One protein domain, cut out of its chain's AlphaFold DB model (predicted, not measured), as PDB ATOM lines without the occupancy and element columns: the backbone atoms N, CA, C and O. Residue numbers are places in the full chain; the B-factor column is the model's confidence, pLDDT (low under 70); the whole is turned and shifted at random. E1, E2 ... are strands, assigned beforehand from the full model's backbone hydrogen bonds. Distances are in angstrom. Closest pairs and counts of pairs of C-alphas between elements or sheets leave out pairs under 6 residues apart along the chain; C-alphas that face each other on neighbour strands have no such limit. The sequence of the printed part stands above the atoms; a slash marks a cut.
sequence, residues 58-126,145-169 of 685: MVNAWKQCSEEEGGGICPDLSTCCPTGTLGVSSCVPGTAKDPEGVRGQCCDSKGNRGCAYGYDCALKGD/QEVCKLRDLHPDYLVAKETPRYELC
ATOM      1  N   MET A  58      -6.169 -40.547  -0.690       41.88
ATOM      2  CA  MET A  58      -5.986 -41.817  -1.370       41.88
ATOM      3  C   MET A  58      -5.567 -41.512  -2.804       41.88
ATOM      4  O   MET A  58      -6.062 -40.561  -3.410       41.88
ATOM      5  N   VAL A  59      -4.633 -42.298  -3.339       47.50
ATOM      6  CA  VAL A  59      -4.290 -42.188  -4.756       47.50
ATOM      7  C   VAL A  59      -5.436 -42.815  -5.538       47.50
ATOM      8  O   VAL A  59      -5.459 -44.024  -5.769       47.50
ATOM      9  N   ASN A  60      -6.425 -41.993  -5.879       54.28
ATOM     10  CA  ASN A  60      -7.492 -42.378  -6.784       54.28
ATOM     11  C   ASN A  60      -6.860 -42.584  -8.161       54.28
ATOM     12  O   ASN A  60      -6.570 -41.621  -8.864       54.28
ATOM     13  N   ALA A  61      -6.664 -43.843  -8.546       57.56
ATOM     14  CA  ALA A  61      -6.188 -44.234  -9.873       57.56
ATOM     15  C   ALA A  61      -7.246 -44.032 -10.977       57.56
ATOM     16  O   ALA A  61      -7.199 -44.714 -11.990       57.56
ATOM     17  N   TRP A  62      -8.249 -43.183 -10.716       66.56
ATOM     18  CA  TRP A  62      -9.410 -42.914 -11.557       66.56
ATOM     19  C   TRP A  62      -9.977 -41.517 -11.227       66.56
ATOM     20  O   TRP A  62     -10.236 -41.221 -10.056       66.56
ATOM     21  N   LYS A  63     -10.215 -40.669 -12.238       70.62
ATOM     22  CA  LYS A  63     -10.960 -39.394 -12.131       70.62
ATOM     23  C   LYS A  63     -12.379 -39.566 -12.670       70.62
ATOM     24  O   LYS A  63     -12.562 -40.124 -13.745       70.62
ATOM     25  N   GLN A  64     -13.351 -39.000 -11.962       72.00
ATOM     26  CA  GLN A  64     -14.700 -38.730 -12.461       72.00
ATOM     27  C   GLN A  64     -14.664 -37.516 -13.412       72.00
ATOM     28  O   GLN A  64     -14.197 -36.442 -13.027       72.00
ATOM     29  N   CYS A  65     -15.127 -37.679 -14.649       69.44
ATOM     30  CA  CYS A  65     -15.332 -36.588 -15.605       69.44
ATOM     31  C   CYS A  65     -16.540 -35.733 -15.174       69.44
ATOM     32  O   CYS A  65     -17.471 -36.259 -14.553       69.44
ATOM     33  N   SER A  66     -16.539 -34.428 -15.477       69.00
ATOM     34  CA  SER A  66     -17.721 -33.574 -15.254       69.00
ATOM     35  C   SER A  66     -18.867 -33.985 -16.184       69.00
ATOM     36  O   SER A  66     -18.632 -34.676 -17.171       69.00
ATOM     37  N   GLU A  67     -20.101 -33.558 -15.909       64.56
ATOM     38  CA  GLU A  67     -21.242 -33.825 -16.804       64.56
ATOM     39  C   GLU A  67     -21.023 -33.214 -18.202       64.56
ATOM     40  O   GLU A  67     -21.306 -33.861 -19.206       64.56
ATOM     41  N   GLU A  68     -20.399 -32.034 -18.270       62.31
ATOM     42  CA  GLU A  68     -19.954 -31.376 -19.510       62.31
ATOM     43  C   GLU A  68     -18.868 -32.180 -20.259       62.31
ATOM     44  O   GLU A  68     -18.829 -32.181 -21.487       62.31
ATOM     45  N   GLU A  69     -18.006 -32.901 -19.530       59.53
ATOM     46  CA  GLU A  69     -17.027 -33.856 -20.073       59.53
ATOM     47  C   GLU A  69     -17.606 -35.280 -20.273       59.53
ATOM     48  O   GLU A  69     -16.875 -36.170 -20.710       59.53
ATOM     49  N   GLY A  70     -18.889 -35.526 -19.963       58.62
ATOM     50  CA  GLY A  70     -19.571 -36.813 -20.164       58.62
ATOM     51  C   GLY A  70     -19.893 -37.663 -18.937       58.62
ATOM     52  O   GLY A  70     -20.468 -38.733 -19.094       58.62
ATOM     53  N   GLY A  71     -19.498 -37.286 -17.724       62.19
ATOM     54  CA  GLY A  71     -19.851 -38.037 -16.510       62.19
ATOM     55  C   GLY A  71     -19.297 -39.474 -16.404       62.19
ATOM     56  O   GLY A  71     -19.639 -40.185 -15.456       62.19
ATOM     57  N   GLY A  72     -18.436 -39.927 -17.314       68.50
ATOM     58  CA  GLY A  72     -17.718 -41.194 -17.170       68.50
ATOM     59  C   GLY A  72     -16.509 -41.085 -16.236       68.50
ATOM     60  O   GLY A  72     -16.303 -40.084 -15.548       68.50
ATOM     61  N   ILE A  73     -15.700 -42.141 -16.179       69.25
ATOM     62  CA  ILE A  73     -14.553 -42.276 -15.265       69.25
ATOM     63  C   ILE A  73     -13.284 -42.618 -16.067       69.25
ATOM     64  O   ILE A  73     -13.371 -43.259 -17.104       69.25
ATOM     65  N   CYS A  74     -12.097 -42.198 -15.627       67.25
ATOM     66  CA  CYS A  74     -10.862 -42.297 -16.419       67.25
ATOM     67  C   CYS A  74      -9.631 -42.687 -15.586       67.25
ATOM     68  O   CYS A  74      -9.349 -41.964 -14.629       67.25
ATOM     69  N   PRO A  75      -8.877 -43.756 -15.932       59.66
ATOM     70  CA  PRO A  75      -7.782 -44.257 -15.099       59.66
ATOM     71  C   PRO A  75      -6.529 -43.373 -15.130       59.66
ATOM     72  O   PRO A  75      -5.995 -42.984 -14.095       59.66
ATOM     73  N   ASP A  76      -6.076 -43.009 -16.327       56.38
ATOM     74  CA  ASP A  76      -4.819 -42.283 -16.558       56.38
ATOM     75  C   ASP A  76      -4.937 -40.756 -16.377       56.38
ATOM     76  O   ASP A  76      -3.962 -40.029 -16.564       56.38
ATOM     77  N   LEU A  77      -6.135 -40.281 -16.011       55.12
ATOM     78  CA  LEU A  77      -6.518 -38.875 -15.859       55.12
ATOM     79  C   LEU A  77      -6.451 -38.030 -17.156       55.12
ATOM     80  O   LEU A  77      -6.647 -36.816 -17.072       55.12
ATOM     81  N   SER A  78      -6.192 -38.617 -18.334       53.50
ATOM     82  CA  SER A  78      -5.699 -37.860 -19.500       53.50
ATOM     83  C   SER A  78      -6.768 -37.318 -20.457       53.50
ATOM     84  O   SER A  78      -6.552 -36.273 -21.074       53.50
ATOM     85  N   THR A  79      -7.912 -37.991 -20.625       58.91
ATOM     86  CA  THR A  79      -8.901 -37.641 -21.667       58.91
ATOM     87  C   THR A  79     -10.308 -38.117 -21.329       58.91
ATOM     88  O   THR A  79     -10.551 -39.312 -21.272       58.91
ATOM     89  N   CYS A  80     -11.262 -37.192 -21.193       63.66
ATOM     90  CA  CYS A  80     -12.678 -37.533 -21.031       63.66
ATOM     91  C   CYS A  80     -13.438 -37.527 -22.372       63.66
ATOM     92  O   CYS A  80     -13.440 -36.514 -23.079       63.66
ATOM     93  N   CYS A  81     -14.092 -38.650 -22.685       67.94
ATOM     94  CA  CYS A  81     -15.123 -38.831 -23.709       67.94
ATOM     95  C   CYS A  81     -16.533 -38.496 -23.170       67.94
ATOM     96  O   CYS A  81     -16.876 -39.005 -22.094       67.94
ATOM     97  N   PRO A  82     -17.382 -37.756 -23.920       61.97
ATOM     98  CA  PRO A  82     -18.813 -37.611 -23.636       61.97
ATOM     99  C   PRO A  82     -19.565 -38.955 -23.662       61.97
ATOM    100  O   PRO A  82     -19.996 -39.429 -24.713       61.97
ATOM    101  N   THR A  83     -19.753 -39.561 -22.490       63.25
ATOM    102  CA  THR A  83     -20.585 -40.757 -22.297       63.25
ATOM    103  C   THR A  83     -22.004 -40.376 -21.877       63.25
ATOM    104  O   THR A  83     -22.204 -39.484 -21.066       63.25
ATOM    105  N   GLY A  84     -23.029 -41.067 -22.370       57.44
ATOM    106  CA  GLY A  84     -24.420 -40.820 -21.961       57.44
ATOM    107  C   GLY A  84     -24.800 -41.478 -20.627       57.44
ATOM    108  O   GLY A  84     -25.977 -41.752 -20.400       57.44
ATOM    109  N   THR A  85     -23.830 -41.899 -19.807       61.62
ATOM    110  CA  THR A  85     -24.039 -42.834 -18.687       61.62
ATOM    111  C   THR A  85     -22.881 -42.776 -17.684       61.62
ATOM    112  O   THR A  85     -21.729 -42.991 -18.053       61.62
ATOM    113  N   LEU A  86     -23.195 -42.559 -16.402       64.94
ATOM    114  CA  LEU A  86     -22.214 -42.566 -15.308       64.94
ATOM    115  C   LEU A  86     -21.509 -43.929 -15.171       64.94
ATOM    116  O   LEU A  86     -22.130 -44.980 -15.324       64.94
ATOM    117  N   GLY A  87     -20.218 -43.919 -14.824       65.25
ATOM    118  CA  GLY A  87     -19.439 -45.139 -14.556       65.25
ATOM    119  C   GLY A  87     -18.949 -45.906 -15.792       65.25
ATOM    120  O   GLY A  87     -18.196 -46.871 -15.650       65.25
ATOM    121  N   VAL A  88     -19.306 -45.475 -17.006       70.31
ATOM    122  CA  VAL A  88     -18.592 -45.884 -18.227       70.31
ATOM    123  C   VAL A  88     -17.183 -45.286 -18.188       70.31
ATOM    124  O   VAL A  88     -16.992 -44.172 -17.699       70.31
ATOM    125  N   SER A  89     -16.180 -46.012 -18.673       70.00
ATOM    126  CA  SER A  89     -14.833 -45.473 -18.812       70.00
ATOM    127  C   SER A  89     -14.807 -44.461 -19.951       70.00
ATOM    128  O   SER A  89     -14.868 -44.836 -21.115       70.00
ATOM    129  N   SER A  90     -14.685 -43.175 -19.631       65.62
ATOM    130  CA  SER A  90     -14.569 -42.096 -20.619       65.62
ATOM    131  C   SER A  90     -13.225 -42.108 -21.363       65.62
ATOM    132  O   SER A  90     -12.996 -41.250 -22.213       65.62
ATOM    133  N   CYS A  91     -12.316 -43.030 -21.045       64.56
ATOM    134  CA  CYS A  91     -10.947 -42.984 -21.534       64.56
ATOM    135  C   CYS A  91     -10.741 -43.810 -22.802       64.56
ATOM    136  O   CYS A  91     -10.646 -45.039 -22.776       64.56
ATOM    137  N   VAL A  92     -10.567 -43.096 -23.912       68.88
ATOM    138  CA  VAL A  92      -9.846 -43.617 -25.072       68.88
ATOM    139  C   VAL A  92      -8.344 -43.608 -24.742       68.88
ATOM    140  O   VAL A  92      -7.834 -42.527 -24.448       68.88
ATOM    141  N   PRO A  93      -7.605 -44.734 -24.833       56.03
ATOM    142  CA  PRO A  93      -6.141 -44.736 -24.850       56.03
ATOM    143  C   PRO A  93      -5.532 -43.747 -25.865       56.03
ATOM    144  O   PRO A  93      -5.352 -44.042 -27.048       56.03
ATOM    145  N   GLY A  94      -5.140 -42.576 -25.360       54.19
ATOM    146  CA  GLY A  94      -4.107 -41.720 -25.938       54.19
ATOM    147  C   GLY A  94      -2.725 -42.092 -25.396       54.19
ATOM    148  O   GLY A  94      -2.549 -43.138 -24.765       54.19
ATOM    149  N   THR A  95      -1.728 -41.241 -25.618       48.09
ATOM    150  CA  THR A  95      -0.475 -41.247 -24.848       48.09
ATOM    151  C   THR A  95      -0.366 -39.925 -24.097       48.09
ATOM    152  O   THR A  95      -0.569 -38.862 -24.676       48.09
ATOM    153  N   ALA A  96       0.024 -39.951 -22.818       44.94
ATOM    154  CA  ALA A  96       0.217 -38.746 -21.993       44.94
ATOM    155  C   ALA A  96       1.446 -37.886 -22.402       44.94
ATOM    156  O   ALA A  96       2.045 -37.198 -21.576       44.94
ATOM    157  N   LYS A  97       1.866 -37.988 -23.668       42.91
ATOM    158  CA  LYS A  97       2.965 -37.269 -24.323       42.91
ATOM    159  C   LYS A  97       2.601 -36.815 -25.747       42.91
ATOM    160  O   LYS A  97       3.506 -36.462 -26.498       42.91
ATOM    161  N   ASP A  98       1.326 -36.869 -26.134       52.59
ATOM    162  CA  ASP A  98       0.871 -36.285 -27.397       52.59
ATOM    163  C   ASP A  98       1.186 -34.769 -27.417       52.59
ATOM    164  O   ASP A  98       0.718 -34.055 -26.524       52.59
ATOM    165  N   PRO A  99       1.993 -34.270 -28.376       45.00
ATOM    166  CA  PRO A  99       2.356 -32.857 -28.449       45.00
ATOM    167  C   PRO A  99       1.201 -31.934 -28.865       45.00
ATOM    168  O   PRO A  99       1.307 -30.730 -28.629       45.00
ATOM    169  N   GLU A 100       0.123 -32.452 -29.464       52.00
ATOM    170  CA  GLU A 100      -1.005 -31.636 -29.945       52.00
ATOM    171  C   GLU A 100      -2.216 -31.643 -28.990       52.00
ATOM    172  O   GLU A 100      -3.086 -30.776 -29.080       52.00
ATOM    173  N   GLY A 101      -2.265 -32.580 -28.037       51.88
ATOM    174  CA  GLY A 101      -3.353 -32.715 -27.059       51.88
ATOM    175  C   GLY A 101      -4.687 -33.170 -27.666       51.88
ATOM    176  O   GLY A 101      -5.752 -32.927 -27.085       51.88
ATOM    177  N   VAL A 102      -4.653 -33.806 -28.838       56.00
ATOM    178  CA  VAL A 102      -5.836 -34.184 -29.611       56.00
ATOM    179  C   VAL A 102      -6.406 -35.489 -29.064       56.00
ATOM    180  O   VAL A 102      -5.796 -36.554 -29.113       56.00
ATOM    181  N   ARG A 103      -7.633 -35.418 -28.552       64.56
ATOM    182  CA  ARG A 103      -8.299 -36.556 -27.910       64.56
ATOM    183  C   ARG A 103      -8.688 -37.650 -28.924       64.56
ATOM    184  O   ARG A 103      -8.838 -37.417 -30.130       64.56
ATOM    185  N   GLY A 104      -8.881 -38.863 -28.405       71.75
ATOM    186  CA  GLY A 104      -9.597 -39.925 -29.117       71.75
ATOM    187  C   GLY A 104     -11.063 -39.568 -29.357       71.75
ATOM    188  O   GLY A 104     -11.610 -38.702 -28.672       71.75
ATOM    189  N   GLN A 105     -11.708 -40.234 -30.315       77.06
ATOM    190  CA  GLN A 105     -13.085 -39.918 -30.700       77.06
ATOM    191  C   GLN A 105     -14.090 -40.947 -30.165       77.06
ATOM    192  O   GLN A 105     -13.865 -42.154 -30.230       77.06
ATOM    193  N   CYS A 106     -15.228 -40.461 -29.669       78.12
ATOM    194  CA  CYS A 106     -16.389 -41.268 -29.295       78.12
ATOM    195  C   CYS A 106     -17.284 -41.470 -30.526       78.12
ATOM    196  O   CYS A 106     -17.593 -40.502 -31.221       78.12
ATOM    197  N   CYS A 107     -17.711 -42.703 -30.800       79.25
ATOM    198  CA  CYS A 107     -18.278 -43.068 -32.102       79.25
ATOM    199  C   CYS A 107     -19.797 -43.255 -32.149       79.25
ATOM    200  O   CYS A 107     -20.350 -43.476 -33.226       79.25
ATOM    201  N   ASP A 108     -20.478 -43.187 -31.008       72.62
ATOM    202  CA  ASP A 108     -21.936 -43.195 -30.927       72.62
ATOM    203  C   ASP A 108     -22.433 -42.170 -29.904       72.62
ATOM    204  O   ASP A 108     -21.719 -41.800 -28.974       72.62
ATOM    205  N   SER A 109     -23.677 -41.713 -30.065       62.69
ATOM    206  CA  SER A 109     -24.303 -40.676 -29.225       62.69
ATOM    207  C   SER A 109     -24.568 -41.098 -27.775       62.69
ATOM    208  O   SER A 109     -25.077 -40.305 -26.986       62.69
ATOM    209  N   LYS A 110     -24.238 -42.343 -27.416       64.50
ATOM    210  CA  LYS A 110     -24.272 -42.860 -26.045       64.50
ATOM    211  C   LYS A 110     -22.862 -42.966 -25.439       64.50
ATOM    212  O   LYS A 110     -22.754 -43.216 -24.242       64.50
ATOM    213  N   GLY A 111     -21.809 -42.790 -26.241       67.38
ATOM    214  CA  GLY A 111     -20.410 -42.927 -25.844       67.38
ATOM    215  C   GLY A 111     -20.038 -44.333 -25.372       67.38
ATOM    216  O   GLY A 111     -19.300 -44.457 -24.403       67.38
ATOM    217  N   ASN A 112     -20.559 -45.400 -25.993       73.94
ATOM    218  CA  ASN A 112     -20.158 -46.768 -25.620       73.94
ATOM    219  C   ASN A 112     -18.909 -47.250 -26.352       73.94
ATOM    220  O   ASN A 112     -18.149 -48.032 -25.789       73.94
ATOM    221  N   ARG A 113     -18.681 -46.783 -27.584       80.25
ATOM    222  CA  ARG A 113     -17.551 -47.205 -28.421       80.25
ATOM    223  C   ARG A 113     -16.697 -46.020 -28.842       80.25
ATOM    224  O   ARG A 113     -17.210 -44.916 -29.048       80.25
ATOM    225  N   GLY A 114     -15.401 -46.262 -29.013       81.75
ATOM    226  CA  GLY A 114     -14.434 -45.230 -29.380       81.75
ATOM    227  C   GLY A 114     -13.421 -45.662 -30.437       81.75
ATOM    228  O   GLY A 114     -13.259 -46.849 -30.731       81.75
ATOM    229  N   CYS A 115     -12.734 -44.657 -30.974       83.62
ATOM    230  CA  CYS A 115     -11.554 -44.780 -31.817       83.62
ATOM    231  C   CYS A 115     -10.333 -44.213 -31.098       83.62
ATOM    232  O   CYS A 115     -10.387 -43.116 -30.535       83.62
ATOM    233  N   ALA A 116      -9.237 -44.976 -31.148       79.94
ATOM    234  CA  ALA A 116      -7.956 -44.622 -30.550       79.94
ATOM    235  C   ALA A 116      -7.430 -43.269 -31.063       79.94
ATOM    236  O   ALA A 116      -7.817 -42.788 -32.130       79.94
ATOM    237  N   TYR A 117      -6.501 -42.670 -30.318       78.50
ATOM    238  CA  TYR A 117      -5.764 -41.493 -30.783       78.50
ATOM    239  C   TYR A 117      -5.158 -41.723 -32.183       78.50
ATOM    240  O   TYR A 117      -4.592 -42.783 -32.453       78.50
ATOM    241  N   GLY A 118      -5.300 -40.725 -33.064       79.62
ATOM    242  CA  GLY A 118      -4.906 -40.787 -34.477       79.62
ATOM    243  C   GLY A 118      -5.971 -41.330 -35.441       79.62
ATOM    244  O   GLY A 118      -5.719 -41.355 -36.643       79.62
ATOM    245  N   TYR A 119      -7.156 -41.718 -34.957       85.62
ATOM    246  CA  TYR A 119      -8.250 -42.242 -35.785       85.62
ATOM    247  C   TYR A 119      -9.566 -41.488 -35.573       85.62
ATOM    248  O   TYR A 119      -9.870 -41.054 -34.460       85.62
ATOM    249  N   ASP A 120     -10.378 -41.430 -36.628       88.00
ATOM    250  CA  ASP A 120     -11.755 -40.933 -36.604       88.00
ATOM    251  C   ASP A 120     -12.781 -42.046 -36.870       88.00
ATOM    252  O   ASP A 120     -12.555 -42.998 -37.621       88.00
ATOM    253  N   CYS A 121     -13.951 -41.906 -36.255       88.19
ATOM    254  CA  CYS A 121     -15.094 -42.799 -36.358       88.19
ATOM    255  C   CYS A 121     -15.737 -42.703 -37.754       88.19
ATOM    256  O   CYS A 121     -16.513 -41.790 -38.027       88.19
ATOM    257  N   ALA A 122     -15.469 -43.680 -38.621       89.88
ATOM    258  CA  ALA A 122     -15.920 -43.696 -40.018       89.88
ATOM    259  C   ALA A 122     -16.805 -44.913 -40.340       89.88
ATOM    260  O   ALA A 122     -16.892 -45.858 -39.544       89.88
ATOM    261  N   LEU A 123     -17.457 -44.905 -41.507       86.06
ATOM    262  CA  LEU A 123     -18.107 -46.083 -42.081       86.06
ATOM    263  C   LEU A 123     -17.272 -46.620 -43.249       86.06
ATOM    264  O   LEU A 123     -16.806 -45.884 -44.120       86.06
ATOM    265  N   LYS A 124     -17.070 -47.936 -43.262       78.69
ATOM    266  CA  LYS A 124     -16.305 -48.631 -44.294       78.69
ATOM    267  C   LYS A 124     -17.021 -48.501 -45.634       78.69
ATOM    268  O   LYS A 124     -18.148 -48.970 -45.784       78.69
ATOM    269  N   GLY A 125     -16.353 -47.860 -46.590       67.69
ATOM    270  CA  GLY A 125     -16.933 -47.478 -47.880       67.69
ATOM    271  C   GLY A 125     -17.034 -45.967 -48.107       67.69
ATOM    272  O   GLY A 125     -17.242 -45.568 -49.252       67.69
ATOM    273  N   ASP A 126     -16.805 -45.124 -47.088       50.56
ATOM    274  CA  ASP A 126     -16.796 -43.655 -47.215       50.56
ATOM    275  C   ASP A 126     -15.547 -43.125 -47.954       50.56
ATOM    276  O   ASP A 126     -14.676 -42.434 -47.414       50.56
ATOM    277  N   GLN A 145     -19.779 -51.168 -42.442       76.44
ATOM    278  CA  GLN A 145     -19.031 -51.623 -41.273       76.44
ATOM    279  C   GLN A 145     -18.507 -50.407 -40.505       76.44
ATOM    280  O   GLN A 145     -17.811 -49.563 -41.062       76.44
ATOM    281  N   GLU A 146     -18.845 -50.309 -39.224       85.06
ATOM    282  CA  GLU A 146     -18.349 -49.239 -38.362       85.06
ATOM    283  C   GLU A 146     -16.864 -49.459 -38.047       85.06
ATOM    284  O   GLU A 146     -16.487 -50.492 -37.491       85.06
ATOM    285  N   VAL A 147     -16.026 -48.486 -38.409       89.25
ATOM    286  CA  VAL A 147     -14.560 -48.559 -38.304       89.25
ATOM    287  C   VAL A 147     -13.973 -47.275 -37.710       89.25
ATOM    288  O   VAL A 147     -14.680 -46.287 -37.472       89.25
ATOM    289  N   CYS A 148     -12.670 -47.319 -37.468       88.56
ATOM    290  CA  CYS A 148     -11.793 -46.222 -37.100       88.56
ATOM    291  C   CYS A 148     -10.807 -45.991 -38.247       88.56
ATOM    292  O   CYS A 148      -9.922 -46.815 -38.477       88.56
ATOM    293  N   LYS A 149     -10.973 -44.900 -38.993       91.56
ATOM    294  CA  LYS A 149     -10.131 -44.537 -40.141       91.56
ATOM    295  C   LYS A 149      -8.986 -43.644 -39.673       91.56
ATOM    296  O   LYS A 149      -9.205 -42.754 -38.857       91.56
ATOM    297  N   LEU A 150      -7.776 -43.896 -40.163       89.62
ATOM    298  CA  LEU A 150      -6.590 -43.103 -39.839       89.62
ATOM    299  C   LEU A 150      -6.779 -41.641 -40.280       89.62
ATOM    300  O   LEU A 150      -7.272 -41.391 -41.383       89.62
ATOM    301  N   ARG A 151      -6.399 -40.689 -39.422       87.56
ATOM    302  CA  ARG A 151      -6.435 -39.245 -39.713       87.56
ATOM    303  C   ARG A 151      -5.383 -38.859 -40.751       87.56
ATOM    304  O   ARG A 151      -4.321 -39.468 -40.802       87.56
ATOM    305  N   ASP A 152      -5.618 -37.789 -41.512       83.88
ATOM    306  CA  ASP A 152      -4.593 -37.237 -42.419       83.88
ATOM    307  C   ASP A 152      -3.357 -36.735 -41.643       83.88
ATOM    308  O   ASP A 152      -2.228 -36.886 -42.106       83.88
ATOM    309  N   LEU A 153      -3.566 -36.205 -40.430       80.88
ATOM    310  CA  LEU A 153      -2.521 -35.908 -39.448       80.88
ATOM    311  C   LEU A 153      -2.510 -36.997 -38.364       80.88
ATOM    312  O   LEU A 153      -3.437 -37.100 -37.559       80.88
ATOM    313  N   HIS A 154      -1.462 -37.818 -38.361       79.56
ATOM    314  CA  HIS A 154      -1.227 -38.900 -37.404       79.56
ATOM    315  C   HIS A 154       0.287 -39.071 -37.162       79.56
ATOM    316  O   HIS A 154       1.081 -38.715 -38.032       79.56
ATOM    317  N   PRO A 155       0.722 -39.633 -36.019       75.56
ATOM    318  CA  PRO A 155       2.121 -40.002 -35.816       75.56
ATOM    319  C   PRO A 155       2.554 -41.170 -36.709       75.56
ATOM    320  O   PRO A 155       1.818 -42.149 -36.830       75.56
ATOM    321  N   ASP A 156       3.804 -41.149 -37.178       79.31
ATOM    322  CA  ASP A 156       4.412 -42.166 -38.060       79.31
ATOM    323  C   ASP A 156       4.321 -43.622 -37.548       79.31
ATOM    324  O   ASP A 156       4.462 -44.576 -38.313       79.31
ATOM    325  N   TYR A 157       4.088 -43.826 -36.245       77.38
ATOM    326  CA  TYR A 157       3.902 -45.154 -35.653       77.38
ATOM    327  C   TYR A 157       2.486 -45.737 -35.844       77.38
ATOM    328  O   TYR A 157       2.238 -46.871 -35.428       77.38
ATOM    329  N   LEU A 158       1.545 -45.007 -36.452       82.62
ATOM    330  CA  LEU A 158       0.197 -45.487 -36.772       82.62
ATOM    331  C   LEU A 158       0.088 -45.858 -38.257       82.62
ATOM    332  O   LEU A 158      -0.356 -45.075 -39.084       82.62
ATOM    333  N   VAL A 159       0.478 -47.091 -38.584       83.31
ATOM    334  CA  VAL A 159       0.512 -47.610 -39.968       83.31
ATOM    335  C   VAL A 159      -0.815 -48.212 -40.460       83.31
ATOM    336  O   VAL A 159      -0.943 -48.567 -41.634       83.31
ATOM    337  N   ALA A 160      -1.803 -48.363 -39.575       88.00
ATOM    338  CA  ALA A 160      -3.074 -49.011 -39.880       88.00
ATOM    339  C   ALA A 160      -4.075 -48.015 -40.484       88.00
ATOM    340  O   ALA A 160      -4.428 -47.034 -39.843       88.00
ATOM    341  N   LYS A 161      -4.560 -48.257 -41.710       89.25
ATOM    342  CA  LYS A 161      -5.473 -47.324 -42.414       89.25
ATOM    343  C   LYS A 161      -6.903 -47.347 -41.876       89.25
ATOM    344  O   LYS A 161      -7.557 -46.309 -41.800       89.25
ATOM    345  N   GLU A 162      -7.379 -48.537 -41.531       89.69
ATOM    346  CA  GLU A 162      -8.673 -48.777 -40.899       89.69
ATOM    347  C   GLU A 162      -8.471 -49.809 -39.789       89.69
ATOM    348  O   GLU A 162      -7.904 -50.877 -40.023       89.69
ATOM    349  N   THR A 163      -8.954 -49.493 -38.594       87.38
ATOM    350  CA  THR A 163      -8.996 -50.396 -37.440       87.38
ATOM    351  C   THR A 163     -10.450 -50.565 -36.976       87.38
ATOM    352  O   THR A 163     -11.308 -49.745 -37.321       87.38
ATOM    353  N   PRO A 164     -10.799 -51.629 -36.236       84.69
ATOM    354  CA  PRO A 164     -12.132 -51.741 -35.648       84.69
ATOM    355  C   PRO A 164     -12.387 -50.686 -34.556       84.69
ATOM    356  O   PRO A 164     -11.454 -50.197 -33.924       84.69
ATOM    357  N   ARG A 165     -13.660 -50.373 -34.284       84.62
ATOM    358  CA  ARG A 165     -14.059 -49.668 -33.050       84.62
ATOM    359  C   ARG A 165     -14.053 -50.653 -31.881       84.62
ATOM    360  O   ARG A 165     -14.417 -51.812 -32.072       84.62
ATOM    361  N   TYR A 166     -13.701 -50.199 -30.681       80.69
ATOM    362  CA  TYR A 166     -13.737 -51.023 -29.465       80.69
ATOM    363  C   TYR A 166     -14.717 -50.463 -28.422       80.69
ATOM    364  O   TYR A 166     -15.016 -49.265 -28.408       80.69
ATOM    365  N   GLU A 167     -15.209 -51.338 -27.547       80.69
ATOM    366  CA  GLU A 167     -16.104 -51.005 -26.434       80.69
ATOM    367  C   GLU A 167     -15.323 -50.355 -25.283       80.69
ATOM    368  O   GLU A 167     -14.252 -50.833 -24.882       80.69
ATOM    369  N   LEU A 168     -15.875 -49.292 -24.705       78.69
ATOM    370  CA  LEU A 168     -15.368 -48.673 -23.484       78.69
ATOM    371  C   LEU A 168     -15.789 -49.519 -22.271       78.69
ATOM    372  O   LEU A 168     -16.948 -49.912 -22.137       78.69
ATOM    373  N   CYS A 169     -14.856 -49.819 -21.360       78.38
ATOM    374  CA  CYS A 169     -15.183 -50.650 -20.198       78.38
ATOM    375  C   CYS A 169     -16.171 -49.938 -19.264       78.38
ATOM    376  O   CYS A 169     -16.067 -48.731 -19.057       78.38
TER     377      CYS A 169
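What this domain is: This is residues 58 to 126 and 145 to 169 of the 685 residues of the protein "Hypothetical protein" of Pseudo-nitzschia australis (UniProt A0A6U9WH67). With little regular structure, this is an elongated row of loops: residues 58 to 112, without a named element, wind from one end toward a small antiparallel sheet, E2 - E3 - E4, at the other. Short E1 sits beside the sheet, and residues 165 to 169 fold back past it. The 94 printed residues have no named helix and four strands, E1 to E4 in chain order, holding only 16 residues; the class is all strand. The whole is compact, radius of gyration of the C-alphas 13.4 A, spanning 44 by 28 by 19 A.

Where its parts are: Start at C-alpha 58, (-5.986, -41.817, -1.370). Go on to E1, residues 113 to 115, 7.3 A; E2, 119 to 123, 12.3 A; E3, 146 to 150, 13.3 A; and E4, 162 to 164, 7.0 A, ending at (-12.132, -51.741, -35.648).

How they stand to each other: Look at inner strand E3: E2 is antiparallel at 140 degrees, with N 120 and O 149 2.8 A apart. E4, its hairpin partner, is antiparallel at 138 degrees, with N 148 and O 163 2.8 A apart. E1 pairs with no named strand; its closest C-alpha pair with E3 is Cys 115 and Cys 148, 5.5 A.

The domain as a whole: The farthest C-alphas, Met 58 and Gly 125, are 48.1 A apart. Residues 127 to 144 are not printed; the C-alphas across this cut are 10.2 A apart. E3 to E4 is a long link. Find pLDDT under 70 in 47 residues, among them 65 to 87.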